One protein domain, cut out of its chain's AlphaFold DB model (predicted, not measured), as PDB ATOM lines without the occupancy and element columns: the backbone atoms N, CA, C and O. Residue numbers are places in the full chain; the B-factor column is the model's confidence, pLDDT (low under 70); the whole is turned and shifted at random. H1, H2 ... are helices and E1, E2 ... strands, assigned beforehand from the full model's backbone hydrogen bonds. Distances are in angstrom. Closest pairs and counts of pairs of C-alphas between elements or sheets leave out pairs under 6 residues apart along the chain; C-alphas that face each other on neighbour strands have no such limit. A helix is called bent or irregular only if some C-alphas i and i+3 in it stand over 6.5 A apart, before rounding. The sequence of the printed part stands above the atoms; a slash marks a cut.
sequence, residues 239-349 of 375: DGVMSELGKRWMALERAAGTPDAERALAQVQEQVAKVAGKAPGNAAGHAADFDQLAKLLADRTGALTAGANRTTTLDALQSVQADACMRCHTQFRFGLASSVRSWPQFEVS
ATOM      1  N   ASP A 239     121.483  26.246 -11.473       84.69
ATOM      2  CA  ASP A 239     121.260  25.008 -12.231       84.69
ATOM      3  C   ASP A 239     120.610  23.920 -11.370       84.69
ATOM      4  O   ASP A 239     119.671  23.256 -11.816       84.69
ATOM      5  N   GLY A 240     121.054  23.777 -10.117       85.31
ATOM      6  CA  GLY A 240     120.420  22.889  -9.142       85.31
ATOM      7  C   GLY A 240     118.978  23.298  -8.847       85.31
ATOM      8  O   GLY A 240     118.076  22.461  -8.925       85.31
ATOM      9  N   VAL A 241     118.737  24.593  -8.604       92.31
ATOM     10  CA  VAL A 241     117.388  25.124  -8.352       92.31
ATOM     11  C   VAL A 241     116.446  24.878  -9.531       92.31
ATOM     12  O   VAL A 241     115.327  24.413  -9.312       92.31
ATOM     13  N   MET A 242     116.889  25.149 -10.763       92.06
ATOM     14  CA  MET A 242     116.086  24.986 -11.979       92.06
ATOM     15  C   MET A 242     115.841  23.515 -12.329       92.06
ATOM     16  O   MET A 242     114.746  23.167 -12.771       92.06
ATOM     17  N   SER A 243     116.827  22.641 -12.111       85.88
ATOM     18  CA  SER A 243     116.667  21.191 -12.283       85.88
ATOM     19  C   SER A 243     115.608  20.638 -11.330       85.88
ATOM     20  O   SER A 243     114.685  19.936 -11.745       85.88
ATOM     21  N   GLU A 244     115.686  21.018 -10.054       90.56
ATOM     22  CA  GLU A 244     114.717  20.603  -9.043       90.56
ATOM     23  C   GLU A 244     113.323  21.205  -9.291       90.56
ATOM     24  O   GLU A 244     112.317  20.513  -9.130       90.56
ATOM     25  N   LEU A 245     113.247  22.453  -9.770       94.56
ATOM     26  CA  LEU A 245     111.990  23.066 -10.204       94.56
ATOM     27  C   LEU A 245     111.327  22.245 -11.315       94.56
ATOM     28  O   LEU A 245     110.141  21.944 -11.211       94.56
ATOM     29  N   GLY A 246     112.087  21.822 -12.330       89.56
ATOM     30  CA  GLY A 246     111.579  20.967 -13.406       89.56
ATOM     31  C   GLY A 246     111.012  19.638 -12.896       89.56
ATOM     32  O   GLY A 246     109.932  19.226 -13.313       89.56
ATOM     33  N   LYS A 247     111.679  18.982 -11.936       86.62
ATOM     34  CA  LYS A 247     111.169  17.735 -11.332       86.62
ATOM     35  C   LYS A 247     109.853  17.945 -10.589       86.62
ATOM     36  O   LYS A 247     108.914  17.171 -10.778       86.62
ATOM     37  N   ARG A 248     109.774  18.990  -9.756       95.31
ATOM     38  CA  ARG A 248     108.562  19.334  -8.994       95.31
ATOM     39  C   ARG A 248     107.414  19.728  -9.922       95.31
ATOM     40  O   ARG A 248     106.280  19.321  -9.689       95.31
ATOM     41  N   TRP A 249     107.720  20.418 -11.017       94.94
ATOM     42  CA  TRP A 249     106.761  20.739 -12.073       94.94
ATOM     43  C   TRP A 249     106.146  19.476 -12.693       94.94
ATOM     44  O   TRP A 249     104.929  19.310 -12.690       94.94
ATOM     45  N   MET A 250     106.980  18.518 -13.115       90.44
ATOM     46  CA  MET A 250     106.519  17.227 -13.652       90.44
ATOM     47  C   MET A 250     105.750  16.390 -12.615       90.44
ATOM     48  O   MET A 250     104.887  15.584 -12.967       90.44
ATOM     49  N   ALA A 251     106.077  16.518 -11.327       89.50
ATOM     50  CA  ALA A 251     105.318  15.879 -10.255       89.50
ATOM     51  C   ALA A 251     103.911  16.484 -10.127       89.50
ATOM     52  O   ALA A 251     102.944  15.730 -10.027       89.50
ATOM     53  N   LEU A 252     103.785  17.811 -10.215       95.12
ATOM     54  CA  LEU A 252     102.495  18.499 -10.233       95.12
ATOM     55  C   LEU A 252     101.657  18.123 -11.464       95.12
ATOM     56  O   LEU A 252     100.482  17.805 -11.316       95.12
ATOM     57  N   GLU A 253     102.247  18.056 -12.659       92.88
ATOM     58  CA  GLU A 253     101.534  17.594 -13.864       92.88
ATOM     59  C   GLU A 253     100.998  16.159 -13.725       92.88
ATOM     60  O   GLU A 253      99.912  15.824 -14.211       92.88
ATOM     61  N   ARG A 254     101.744  15.281 -13.045       92.12
ATOM     62  CA  ARG A 254     101.285  13.918 -12.742       92.12
ATOM     63  C   ARG A 254     100.165  13.925 -11.707       92.12
ATOM     64  O   ARG A 254      99.162  13.254 -11.936       92.12
ATOM     65  N   ALA A 255     100.306  14.713 -10.642       93.81
ATOM     66  CA  ALA A 255      99.321  14.844  -9.571       93.81
ATOM     67  C   ALA A 255      98.062  15.638  -9.973       93.81
ATOM     68  O   ALA A 255      97.070  15.591  -9.262       93.81
ATOM     69  N   ALA A 256      98.062  16.354 -11.100       95.12
ATOM     70  CA  ALA A 256      96.921  17.155 -11.537       95.12
ATOM     71  C   ALA A 256      95.608  16.342 -11.566       95.12
ATOM     72  O   ALA A 256      95.518  15.301 -12.228       95.12
ATOM     73  N   GLY A 257      94.589  16.847 -10.860       93.44
ATOM     74  CA  GLY A 257      93.290  16.193 -10.665       93.44
ATOM     75  C   GLY A 257      93.246  15.122  -9.569       93.44
ATOM     76  O   GLY A 257      92.246  14.418  -9.461       93.44
ATOM     77  N   THR A 258      94.302  14.972  -8.765       95.00
ATOM     78  CA  THR A 258      94.323  14.099  -7.581       95.00
ATOM     79  C   THR A 258      94.379  14.926  -6.288       95.00
ATOM     80  O   THR A 258      94.748  16.103  -6.332       95.00
ATOM     81  N   PRO A 259      94.079  14.333  -5.114       94.44
ATOM     82  CA  PRO A 259      94.239  15.012  -3.823       94.44
ATOM     83  C   PRO A 259      95.678  15.469  -3.522       94.44
ATOM     84  O   PRO A 259      95.888  16.352  -2.697       94.44
ATOM     85  N   ASP A 260      96.682  14.895  -4.194       94.75
ATOM     86  CA  ASP A 260      98.090  15.258  -3.998       94.75
ATOM     87  C   ASP A 260      98.502  16.541  -4.748       94.75
ATOM     88  O   ASP A 260      99.612  17.042  -4.535       94.75
ATOM     89  N   ALA A 261      97.644  17.075  -5.627       96.00
ATOM     90  CA  ALA A 261      97.967  18.210  -6.492       96.00
ATOM     91  C   ALA A 261      98.310  19.481  -5.696       96.00
ATOM     92  O   ALA A 261      99.271  20.171  -6.031       96.00
ATOM     93  N   GLU A 262      97.582  19.769  -4.613       95.62
ATOM     94  CA  GLU A 262      97.826  20.944  -3.762       95.62
ATOM     95  C   GLU A 262      99.208  20.895  -3.104       95.62
ATOM     96  O   GLU A 262      99.961  21.870  -3.141       95.62
ATOM     97  N   ARG A 263      99.593  19.729  -2.572       96.31
ATOM     98  CA  ARG A 263     100.925  19.525  -1.988       96.31
ATOM     99  C   ARG A 263     102.022  19.681  -3.042       96.31
ATOM    100  O   ARG A 263     103.043  20.309  -2.767       96.31
ATOM    101  N   ALA A 264     101.825  19.126  -4.238       95.94
ATOM    102  CA  ALA A 264     102.782  19.267  -5.334       95.94
ATOM    103  C   ALA A 264     102.914  20.733  -5.795       95.94
ATOM    104  O   ALA A 264     104.023  21.197  -6.061       95.94
ATOM    105  N   LEU A 265     101.813  21.493  -5.819       97.12
ATOM    106  CA  LEU A 265     101.828  22.918  -6.147       97.12
ATOM    107  C   LEU A 265     102.590  23.735  -5.100       97.12
ATOM    108  O   LEU A 265     103.438  24.546  -5.471       97.12
ATOM    109  N   ALA A 266     102.366  23.476  -3.811       97.31
ATOM    110  CA  ALA A 266     103.118  24.129  -2.742       97.31
ATOM    111  C   ALA A 266     104.634  23.886  -2.879       97.31
ATOM    112  O   ALA A 266     105.436  24.806  -2.720       97.31
ATOM    113  N   GLN A 267     105.040  22.668  -3.260       97.44
ATOM    114  CA  GLN A 267     106.446  22.346  -3.528       97.44
ATOM    115  C   GLN A 267     107.010  23.116  -4.730       97.44
ATOM    116  O   GLN A 267     108.170  23.536  -4.687       97.44
ATOM    117  N   VAL A 268     106.227  23.302  -5.798       97.44
ATOM    118  CA  VAL A 268     106.623  24.136  -6.945       97.44
ATOM    119  C   VAL A 268     106.808  25.587  -6.505       97.44
ATOM    120  O   VAL A 268     107.856  26.164  -6.778       97.44
ATOM    121  N   GLN A 269     105.848  26.157  -5.775       97.44
ATOM    122  CA  GLN A 269     105.901  27.543  -5.295       97.44
ATOM    123  C   GLN A 269     107.109  27.793  -4.377       97.44
ATOM    124  O   GLN A 269     107.846  28.761  -4.568       97.44
ATOM    125  N   GLU A 270     107.378  26.877  -3.440       97.19
ATOM    126  CA  GLU A 270     108.567  26.912  -2.578       97.19
ATOM    127  C   GLU A 270     109.865  26.922  -3.403       97.19
ATOM    128  O   GLU A 270     110.811  27.647  -3.094       97.19
ATOM    129  N   GLN A 271     109.921  26.126  -4.474       96.81
ATOM    130  CA  GLN A 271     111.106  26.033  -5.319       96.81
ATOM    131  C   GLN A 271     111.278  27.256  -6.228       96.81
ATOM    132  O   GLN A 271     112.406  27.706  -6.428       96.81
ATOM    133  N   VAL A 272     110.186  27.836  -6.735       96.75
ATOM    134  CA  VAL A 272     110.209  29.084  -7.518       96.75
ATOM    135  C   VAL A 272     110.753  30.247  -6.692       96.75
ATOM    136  O   VAL A 272     111.569  31.019  -7.196       96.75
ATOM    137  N   ALA A 273     110.389  30.343  -5.410       96.44
ATOM    138  CA  ALA A 273     110.904  31.386  -4.521       96.44
ATOM    139  C   ALA A 273     112.443  31.369  -4.402       96.44
ATOM    140  O   ALA A 273     113.058  32.410  -4.184       96.44
ATOM    141  N   LYS A 274     113.082  30.207  -4.604       96.25
ATOM    142  CA  LYS A 274     114.547  30.056  -4.566       96.25
ATOM    143  C   LYS A 274     115.252  30.578  -5.820       96.25
ATOM    144  O   LYS A 274     116.477  30.652  -5.808       96.25
ATOM    145  N   VAL A 275     114.528  30.906  -6.895       95.81
ATOM    146  CA  VAL A 275     115.116  31.420  -8.147       95.81
ATOM    147  C   VAL A 275     115.575  32.873  -7.989       95.81
ATOM    148  O   VAL A 275     116.596  33.248  -8.559       95.81
ATOM    149  N   ALA A 276     114.861  33.683  -7.203       93.69
ATOM    150  CA  ALA A 276     115.192  35.092  -6.996       93.69
ATOM    151  C   ALA A 276     116.606  35.275  -6.408       93.69
ATOM    152  O   ALA A 276     117.044  34.515  -5.541       93.69
ATOM    153  N   GLY A 277     117.336  36.277  -6.896       92.75
ATOM    154  CA  GLY A 277     118.703  36.595  -6.488       92.75
ATOM    155  C   GLY A 277     119.765  35.616  -6.997       92.75
ATOM    156  O   GLY A 277     120.928  35.725  -6.612       92.75
ATOM    157  N   LYS A 278     119.401  34.646  -7.850       93.62
ATOM    158  CA  LYS A 278     120.324  33.640  -8.406       93.62
ATOM    159  C   LYS A 278     120.657  33.871  -9.877       93.62
ATOM    160  O   LYS A 278     120.867  32.902 -10.603       93.62
ATOM    161  N   ALA A 279     120.715  35.126 -10.322       91.56
ATOM    162  CA  ALA A 279     121.104  35.444 -11.694       91.56
ATOM    163  C   ALA A 279     122.407  34.707 -12.074       91.56
ATOM    164  O   ALA A 279     123.357  34.683 -11.280       91.56
ATOM    165  N   PRO A 280     122.474  34.071 -13.257       88.50
ATOM    166  CA  PRO A 280     123.648  33.299 -13.630       88.50
ATOM    167  C   PRO A 280     124.856  34.232 -13.772       88.50
ATOM    168  O   PRO A 280     124.716  35.381 -14.188       88.50
ATOM    169  N   GLY A 281     126.060  33.753 -13.441       85.12
ATOM    170  CA  GLY A 281     127.253  34.612 -13.356       85.12
ATOM    171  C   GLY A 281     127.577  35.367 -14.651       85.12
ATOM    172  O   GLY A 281     128.023  36.509 -14.614       85.12
ATOM    173  N   ASN A 282     127.271  34.779 -15.811       78.75
ATOM    174  CA  ASN A 282     127.428  35.426 -17.118       78.75
ATOM    175  C   ASN A 282     126.363  36.495 -17.427       78.75
ATOM    176  O   ASN A 282     126.458  37.145 -18.462       78.75
ATOM    177  N   ALA A 283     125.350  36.648 -16.578       85.00
ATOM    178  CA  ALA A 283     124.296  37.651 -16.675       85.00
ATOM    179  C   ALA A 283     124.251  38.558 -15.434       85.00
ATOM    180  O   ALA A 283     123.235  39.199 -15.183       85.00
ATOM    181  N   ALA A 284     125.345  38.648 -14.666       86.00
ATOM    182  CA  ALA A 284     125.411  39.491 -13.471       86.00
ATOM    183  C   ALA A 284     125.062  40.967 -13.761       86.00
ATOM    184  O   ALA A 284     124.398  41.610 -12.954       86.00
ATOM    185  N   GLY A 285     125.422  41.482 -14.947       89.88
ATOM    186  CA  GLY A 285     125.042  42.830 -15.401       89.88
ATOM    187  C   GLY A 285     123.541  43.025 -15.669       89.88
ATOM    188  O   GLY A 285     123.085  44.155 -15.791       89.88
ATOM    189  N   HIS A 286     122.773  41.936 -15.714       92.88
ATOM    190  CA  HIS A 286     121.326  41.900 -15.939       92.88
ATOM    191  C   HIS A 286     120.579  41.272 -14.749       92.88
ATOM    192  O   HIS A 286     119.466  40.772 -14.908       92.88
ATOM    193  N   ALA A 287     121.175  41.272 -13.550       94.38
ATOM    194  CA  ALA A 287     120.580  40.642 -12.371       94.38
ATOM    195  C   ALA A 287     119.187  41.203 -12.027       94.38
ATOM    196  O   ALA A 287     118.291  40.438 -11.687       94.38
ATOM    197  N   ALA A 288     118.973  42.512 -12.199       95.94
ATOM    198  CA  ALA A 288     117.672  43.137 -11.957       95.94
ATOM    199  C   ALA A 288     116.584  42.646 -12.932       95.94
ATOM    200  O   ALA A 288     115.469  42.348 -12.505       95.94
ATOM    201  N   ASP A 289     116.906  42.516 -14.225       95.06
ATOM    202  CA  ASP A 289     115.974  41.969 -15.219       95.06
ATOM    203  C   ASP A 289     115.677  40.487 -14.922       95.06
ATOM    204  O   ASP A 289     114.531  40.043 -15.025       95.06
ATOM    205  N   PHE A 290     116.691  39.722 -14.498       96.38
ATOM    206  CA  PHE A 290     116.521  38.331 -14.073       96.38
ATOM    207  C   PHE A 290     115.570  38.220 -12.874       96.38
ATOM    208  O   PHE A 290     114.622  37.435 -12.915       96.38
ATOM    209  N   ASP A 291     115.771  39.035 -11.839       96.25
ATOM    210  CA  ASP A 291     114.923  39.043 -10.645       96.25
ATOM    211  C   ASP A 291     113.491  39.489 -10.953       96.25
ATOM    212  O   ASP A 291     112.540  38.956 -10.379       96.25
ATOM    213  N   GLN A 292     113.302  40.399 -11.913       96.62
ATOM    214  CA  GLN A 292     111.970  40.768 -12.389       96.62
ATOM    215  C   GLN A 292     111.249  39.578 -13.046       96.62
ATOM    216  O   GLN A 292     110.059  39.370 -12.797       96.62
ATOM    217  N   LEU A 293     111.950  38.773 -13.852       96.81
ATOM    218  CA  LEU A 293     111.376  37.558 -14.442       96.81
ATOM    219  C   LEU A 293     111.152  36.454 -13.402       96.81
ATOM    220  O   LEU A 293     110.136  35.760 -13.467       96.81
ATOM    221  N   ALA A 294     112.047  36.310 -12.422       96.62
ATOM    222  CA  ALA A 294     111.859  35.390 -11.303       96.62
ATOM    223  C   ALA A 294     110.621  35.773 -10.471       96.62
ATOM    224  O   ALA A 294     109.816  34.908 -10.129       96.62
ATOM    225  N   LYS A 295     110.412  37.073 -10.224       97.38
ATOM    226  CA  LYS A 295     109.199  37.591  -9.581       97.38
ATOM    227  C   LYS A 295     107.952  37.321 -10.420       97.38
ATOM    228  O   LYS A 295     106.960  36.862  -9.873       97.38
ATOM    229  N   LEU A 296     107.997  37.552 -11.735       96.88
ATOM    230  CA  LEU A 296     106.879  37.223 -12.627       96.88
ATOM    231  C   LEU A 296     106.510  35.734 -12.529       96.88
ATOM    232  O   LEU A 296     105.333  35.400 -12.434       96.88
ATOM    233  N   LEU A 297     107.503  34.839 -12.513       97.38
ATOM    234  CA  LEU A 297     107.286  33.405 -12.323       97.38
ATOM    235  C   LEU A 297     106.656  33.098 -10.955       97.38
ATOM    236  O   LEU A 297     105.705  32.317 -10.889       97.38
ATOM    237  N   ALA A 298     107.138  33.723  -9.878       97.50
ATOM    238  CA  ALA A 298     106.570  33.581  -8.535       97.50
ATOM    239  C   ALA A 298     105.109  34.055  -8.471       97.50
ATOM    240  O   ALA A 298     104.249  33.314  -8.006       97.50
ATOM    241  N   ASP A 299     104.806  35.234  -9.018       97.38
ATOM    242  CA  ASP A 299     103.451  35.794  -9.045       97.38
ATOM    243  C   ASP A 299     102.493  34.878  -9.835       97.38
ATOM    244  O   ASP A 299     101.386  34.572  -9.388       97.38
ATOM    245  N   ARG A 300     102.929  34.383 -11.004       96.44
ATOM    246  CA  ARG A 300     102.128  33.490 -11.857       96.44
ATOM    247  C   ARG A 300     101.883  32.126 -11.219       96.44
ATOM    248  O   ARG A 300     100.767  31.624 -11.294       96.44
ATOM    249  N   THR A 301     102.900  31.538 -10.591       96.19
ATOM    250  CA  THR A 301     102.763  30.250  -9.889       96.19
ATOM    251  C   THR A 301     101.989  30.371  -8.578       96.19
ATOM    252  O   THR A 301     101.269  29.443  -8.216       96.19
ATOM    253  N   GLY A 302     102.067  31.514  -7.892       95.75
ATOM    254  CA  GLY A 302     101.262  31.827  -6.708       95.75
ATOM    255  C   GLY A 302      99.768  31.976  -7.005       95.75
ATOM    256  O   GLY A 302      98.944  31.675  -6.150       95.75
ATOM    257  N   ALA A 303      99.414  32.384  -8.228       94.88
ATOM    258  CA  ALA A 303      98.028  32.483  -8.688       94.88
ATOM    259  C   ALA A 303      97.426  31.144  -9.162       94.88
ATOM    260  O   ALA A 303      96.232  31.084  -9.460       94.88
ATOM    261  N   LEU A 304      98.232  30.081  -9.269       94.38
ATOM    262  CA  LEU A 304      97.732  28.760  -9.640       94.38
ATOM    263  C   LEU A 304      96.880  28.173  -8.516       94.38
ATOM    264  O   LEU A 304      97.201  28.295  -7.336       94.38
ATOM    265  N   THR A 305      95.835  27.451  -8.903       93.12
ATOM    266  CA  THR A 305      95.067  26.593  -8.004       93.12
ATOM    267  C   THR A 305      95.141  25.159  -8.513       93.12
ATOM    268  O   THR A 305      94.866  24.857  -9.678       93.12
ATOM    269  N   ALA A 306      95.554  24.246  -7.640       85.19
ATOM    270  CA  ALA A 306      95.563  22.821  -7.929       85.19
ATOM    271  C   ALA A 306      94.172  22.250  -7.621       85.19
ATOM    272  O   ALA A 306      93.950  21.651  -6.577       85.19
ATOM    273  N   GLY A 307      93.202  22.532  -8.492       77.00
ATOM    274  CA  GLY A 307      91.832  22.048  -8.325       77.00
ATOM    275  C   GLY A 307      91.666  20.556  -8.641       77.00
ATOM    276  O   GLY A 307      92.542  19.909  -9.214       77.00
ATOM    277  N   ALA A 308      90.474  20.022  -8.351       74.88
ATOM    278  CA  ALA A 308      90.096  18.646  -8.695       74.88
ATOM    279  C   ALA A 308      90.054  18.377 -10.217       74.88
ATOM    280  O   ALA A 308      90.062  17.225 -10.649       74.88
ATOM    281  N   ASN A 309      90.017  19.421 -11.055       93.19
ATOM    282  CA  ASN A 309      90.007  19.277 -12.507       93.19
ATOM    283  C   ASN A 309      91.435  19.271 -13.076       93.19
ATOM    284  O   ASN A 309      92.083  20.314 -13.179       93.19
ATOM    285  N   ARG A 310      91.883  18.089 -13.518       94.81
ATOM    286  CA  ARG A 310      93.190  17.885 -14.162       94.81
ATOM    287  C   ARG A 310      93.437  18.839 -15.331       94.81
ATOM    288  O   ARG A 310      94.518  19.411 -15.412       94.81
ATOM    289  N   THR A 311      92.468  18.990 -16.231       94.88
ATOM    290  CA  THR A 311      92.611  19.806 -17.446       94.88
ATOM    291  C   THR A 311      92.857  21.264 -17.086       94.88
ATOM    292  O   THR A 311      93.826  21.846 -17.554       94.88
ATOM    293  N   THR A 312      92.065  21.819 -16.164       93.50
ATOM    294  CA  THR A 312      92.239  23.202 -15.698       93.50
ATOM    295  C   THR A 312      93.625  23.433 -15.091       93.50
ATOM    296  O   THR A 312      94.250  24.454 -15.372       93.50
ATOM    297  N   THR A 313      94.141  22.487 -14.298       93.31
ATOM    298  CA  THR A 313      95.502  22.584 -13.749       93.31
ATOM    299  C   THR A 313      96.566  22.540 -14.847       93.31
ATOM    300  O   THR A 313      97.477  23.364 -14.829       93.31
ATOM    301  N   LEU A 314      96.463  21.620 -15.812       94.56
ATOM    302  CA  LEU A 314      97.440  21.506 -16.901       94.56
ATOM    303  C   LEU A 314      97.435  22.735 -17.822       94.56
ATOM    304  O   LEU A 314      98.507  23.235 -18.157       94.56
ATOM    305  N   ASP A 315      96.261  23.273 -18.160       95.25
ATOM    306  CA  ASP A 315      96.135  24.497 -18.963       95.25
ATOM    307  C   ASP A 315      96.770  25.698 -18.245       95.25
ATOM    308  O   ASP A 315      97.483  26.507 -18.849       95.25
ATOM    309  N   ALA A 316      96.566  25.798 -16.928       95.44
ATOM    310  CA  ALA A 316      97.169  26.847 -16.117       95.44
ATOM    311  C   ALA A 316      98.703  26.715 -16.062       95.44
ATOM    312  O   ALA A 316      99.406  27.712 -16.231       95.44
ATOM    313  N   LEU A 317      99.240  25.496 -15.914       95.62
ATOM    314  CA  LEU A 317     100.685  25.244 -15.984       95.62
ATOM    315  C   LEU A 317     101.256  25.617 -17.354       95.62
ATOM    316  O   LEU A 317     102.261  26.327 -17.429       95.62
ATOM    317  N   GLN A 318     100.594  25.214 -18.436       95.50
ATOM    318  CA  GLN A 318     101.027  25.544 -19.789       95.50
ATOM    319  C   GLN A 318     101.054  27.062 -20.025       95.50
ATOM    320  O   GLN A 318     101.984  27.570 -20.653       95.50
ATOM    321  N   SER A 319     100.088  27.800 -19.471       95.81
ATOM    322  CA  SER A 319     100.067  29.266 -19.509       95.81
ATOM    323  C   SER A 319     101.280  29.883 -18.798       95.81
ATOM    324  O   SER A 319     101.973  30.728 -19.369       95.81
ATOM    325  N   VAL A 320     101.620  29.409 -17.591       96.94
ATOM    326  CA  VAL A 320     102.824  29.869 -16.870       96.94
ATOM    327  C   VAL A 320     104.100  29.532 -17.640       96.94
ATOM    328  O   VAL A 320     105.005  30.365 -17.726       96.94
ATOM    329  N   GLN A 321     104.175  28.340 -18.233       95.19
ATOM    330  CA  GLN A 321     105.319  27.927 -19.036       95.19
ATOM    331  C   GLN A 321     105.505  28.843 -20.254       95.19
ATOM    332  O   GLN A 321     106.615  29.326 -20.493       95.19
ATOM    333  N   ALA A 322     104.431  29.108 -21.000       93.31
ATOM    334  CA  ALA A 322     104.456  29.935 -22.203       93.31
ATOM    335  C   ALA A 322     104.737  31.420 -21.916       93.31
ATOM    336  O   ALA A 322     105.326  32.099 -22.758       93.31
ATOM    337  N   ASP A 323     104.337  31.925 -20.745       94.81
ATOM    338  CA  ASP A 323     104.521  33.329 -20.370       94.81
ATOM    339  C   ASP A 323     105.818  33.564 -19.584       94.81
ATOM    340  O   ASP A 323     106.687  34.307 -20.027       94.81
ATOM    341  N   ALA A 324     105.995  32.929 -18.424       95.38
ATOM    342  CA  ALA A 324     107.099  33.234 -17.513       95.38
ATOM    343  C   ALA A 324     108.372  32.430 -17.830       95.38
ATOM    344  O   ALA A 324     109.456  33.008 -17.965       95.38
ATOM    345  N   CYS A 325     108.254  31.105 -17.991       94.12
ATOM    346  CA  CYS A 325     109.421  30.245 -18.220       94.12
ATOM    347  C   CYS A 325     110.087  30.562 -19.563       94.12
ATOM    348  O   CYS A 325     111.310  30.707 -19.630       94.12
ATOM    349  N   MET A 326     109.294  30.719 -20.626       95.19
ATOM    350  CA  MET A 326     109.826  31.010 -21.957       95.19
ATOM    351  C   MET A 326     110.521  32.370 -22.037       95.19
ATOM    352  O   MET A 326     111.596  32.436 -22.631       95.19
ATOM    353  N   ARG A 327     110.005  33.428 -21.396       96.75
ATOM    354  CA  ARG A 327     110.701  34.728 -21.312       96.75
ATOM    355  C   ARG A 327     112.079  34.583 -20.663       96.75
ATOM    356  O   ARG A 327     113.084  34.985 -21.251       96.75
ATOM    357  N   CYS A 328     112.133  33.953 -19.486       94.38
ATOM    358  CA  CYS A 328     113.379  33.761 -18.739       94.38
ATOM    359  C   CYS A 328     114.396  32.931 -19.533       94.38
ATOM    360  O   CYS A 328     115.555  33.324 -19.675       94.38
ATOM    361  N   HIS A 329     113.963  31.819 -20.130       93.25
ATOM    362  CA  HIS A 329     114.849  30.984 -20.932       93.25
ATOM    363  C   HIS A 329     115.323  31.672 -22.214       93.25
ATOM    364  O   HIS A 329     116.508  31.576 -22.535       93.25
ATOM    365  N   THR A 330     114.447  32.396 -22.914       93.75
ATOM    366  CA  THR A 330     114.794  33.123 -24.147       93.75
ATOM    367  C   THR A 330     115.902  34.142 -23.892       93.75
ATOM    368  O   THR A 330     116.863  34.195 -24.659       93.75
ATOM    369  N   GLN A 331     115.824  34.895 -22.791       94.50
ATOM    370  CA  GLN A 331     116.839  35.892 -22.445       94.50
ATOM    371  C   GLN A 331     118.098  35.264 -21.825       94.50
ATOM    372  O   GLN A 331     119.200  35.470 -22.323       94.50
ATOM    373  N   PHE A 332     117.964  34.466 -20.763       92.25
ATOM    374  CA  PHE A 332     119.111  34.104 -19.916       92.25
ATOM    375  C   PHE A 332     119.714  32.727 -20.194       92.25
ATOM    376  O   PHE A 332     120.920  32.547 -20.022       92.25
ATOM    377  N   ARG A 333     118.907  31.750 -20.630       89.00
ATOM    378  CA  ARG A 333     119.406  30.397 -20.942       89.00
ATOM    379  C   ARG A 333     119.926  30.314 -22.369       89.00
ATOM    380  O   ARG A 333     121.011  29.791 -22.597       89.00
ATOM    381  N   PHE A 334     119.133  30.801 -23.316       88.56
ATOM    382  CA  PHE A 334     119.427  30.692 -24.738       88.56
ATOM    383  C   PHE A 334     120.145  31.926 -25.288       88.56
ATOM    384  O   PHE A 334     120.766  31.829 -26.339       88.56
ATOM    385  N   GLY A 335     120.089  33.071 -24.592       89.81
ATOM    386  CA  GLY A 335     120.723  34.305 -25.063       89.81
ATOM    387  C   GLY A 335     120.158  34.791 -26.400       89.81
ATOM    388  O   GLY A 335     120.890  35.382 -27.188       89.81
ATOM    389  N   LEU A 336     118.888  34.487 -26.685       91.12
ATOM    390  CA  LEU A 336     118.220  34.836 -27.943       91.12
ATOM    391  C   LEU A 336     117.687  36.265 -27.928       91.12
ATOM    392  O   LEU A 336     117.583  36.878 -28.986       91.12
ATOM    393  N   ALA A 337     117.352  36.787 -26.748       93.69
ATOM    394  CA  ALA A 337     116.806  38.125 -26.580       93.69
ATOM    395  C   ALA A 337     117.721  39.007 -25.727       93.69
ATOM    396  O   ALA A 337     118.204  38.561 -24.687       93.69
ATOM    397  N   SER A 338     117.897  40.268 -26.123       92.62
ATOM    398  CA  SER A 338     118.436  41.322 -25.253       92.62
ATOM    399  C   SER A 338     117.377  41.843 -24.278       92.62
ATOM    400  O   SER A 338     117.711  42.273 -23.177       92.62
ATOM    401  N   SER A 339     116.097  41.778 -24.664       94.88
ATOM    402  CA  SER A 339     114.955  42.235 -23.867       94.88
ATOM    403  C   SER A 339     113.687  41.461 -24.222       94.88
ATOM    404  O   SER A 339     113.357  41.289 -25.394       94.88
ATOM    405  N   VAL A 340     112.936  41.041 -23.200       96.44
ATOM    406  CA  VAL A 340     111.641  40.335 -23.324       96.44
ATOM    407  C   VAL A 340     110.456  41.173 -22.829       96.44
ATOM    408  O   VAL A 340     109.392  40.643 -22.503       96.44
ATOM    409  N   ARG A 341     110.623  42.500 -22.748       94.62
ATOM    410  CA  ARG A 341     109.580  43.417 -22.250       94.62
ATOM    411  C   ARG A 341     108.325  43.428 -23.127       94.62
ATOM    412  O   ARG A 341     107.231  43.611 -22.602       94.62
ATOM    413  N   SER A 342     108.479  43.168 -24.423       94.31
ATOM    414  CA  SER A 342     107.408  43.239 -25.427       94.31
ATOM    415  C   SER A 342     106.769  41.878 -25.755       94.31
ATOM    416  O   SER A 342     106.138  41.746 -26.801       94.31
ATOM    417  N   TRP A 343     106.970  40.855 -24.909       95.38
ATOM    418  CA  TRP A 343     106.605  39.457 -25.192       95.38
ATOM    419  C   TRP A 343     105.147  39.294 -25.678       95.38
ATOM    420  O   TRP A 343     104.248  39.874 -25.061       95.38
ATOM    421  N   PRO A 344     104.879  38.469 -26.716       94.75
ATOM    422  CA  PRO A 344     105.785  37.491 -27.341       94.75
ATOM    423  C   PRO A 344     106.793  38.070 -28.338       94.75
ATOM    424  O   PRO A 344     107.709  37.365 -28.752       94.75
ATOM    425  N   GLN A 345     106.666  39.340 -28.713       95.44
ATOM    426  CA  GLN A 345     107.681  40.043 -29.486       95.44
ATOM    427  C   GLN A 345     108.872  40.348 -28.564       95.44
ATOM    428  O   GLN A 345     108.710  40.797 -27.436       95.44
ATOM    429  N   PHE A 346     110.097  40.097 -28.999       95.69
ATOM    430  CA  PHE A 346     111.276  40.399 -28.190       95.69
ATOM    431  C   PHE A 346     112.374  40.988 -29.058       95.69
ATOM    432  O   PHE A 346     112.413  40.785 -30.272       95.69
ATOM    433  N   GLU A 347     113.257  41.745 -28.422       95.00
ATOM    434  CA  GLU A 347     114.430  42.289 -29.090       95.00
ATOM    435  C   GLU A 347     115.471  41.181 -29.183       95.00
ATOM    436  O   GLU A 347     115.927  40.666 -28.162       95.00
ATOM    437  N   VAL A 348     115.800  40.772 -30.407       94.12
ATOM    438  CA  VAL A 348     116.780  39.712 -30.658       94.12
ATOM    439  C   VAL A 348     118.168  40.211 -30.264       94.12
ATOM    440  O   VAL A 348     118.550  41.331 -30.606       94.12
ATOM    441  N   SER A 349     118.937  39.381 -29.558       90.19
ATOM    442  CA  SER A 349     120.333  39.695 -29.244       90.19
ATOM    443  C   SER A 349     121.129  39.887 -30.539       90.19
ATOM    444  O   SER A 349     121.046  39.055 -31.441       90.19
TER     445      SER A 349
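Overview. This is residues 239 to 349 of the 375 residues of an uncharacterized protein of Vulgatibacter incomptus (UniProt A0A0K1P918). Four helices stand side by side in an up-and-down bundle, each running against the one before it, and after H4 a short tail doubles back on itself beside the last turns of that helix. H1, H2, H3 and H4 make a four-cornered bundle, only loosely closed between H1 and H4. The printed part has 111 residues with four named helices and then one named strand, in the order H1 H2 H3 H4 E1; the class is mostly helix. It is compact, with a radius of gyration of the C-alphas of 14.3 A, and elongated, spanning 43 by 27 by 19 A.

Arrangement. H4, residues 310 to 333, touches H3, residues 281 to 302, at a shallow tilt of 13 degrees, opposite ways; their closest C-alphas, of Leu 297 and Ala 324, are 5.2 A apart. Residues 294 to 302 of H3 touch residues 268 to 273 of H2, residues 261 to 273, closest at the C-alphas of Val 272 and Ala 298, 5.9 A. H2 and H1, residues 239 to 255, form a helical hairpin at 17 degrees, a shallow tilt; the closest C-alphas, of Ala 255 and Ala 261, are 4.8 A apart. H1 and H4 only just touch, with 3 pairs of C-alphas within 8 A; the closest are those of Glu 253 and Leu 314, 6.4 A. H1 and H3 are apart, as are H2 and H4. Every O i to N i+4 pair is within hydrogen-bond range in H1 and H2, but 14 of 18 in H3 and 18 of 20 in H4. E1, residues 337 to 339, pairs with no named strand; it pairs antiparallel with residues 347 to 348.

Along the chain. H4 is 29.8 A long, from C-alpha 310 at (93.190, 17.885, -14.162). H3, 27.0 A, is irregular, with C-alphas 285 and 288 8.1 A apart. H1 is 24.3 A and H2 18.6 A long; E1 is 5.3 A, ending at C-alpha 339 at (114.955, 42.235, -23.867).

Size, cuts and confidence. The C-alphas of Pro 259 and Ser 349, the two farthest apart, are 44.0 A apart. The printed part has no cut, no link is long, and no printed residue is under 70 in pLDDT.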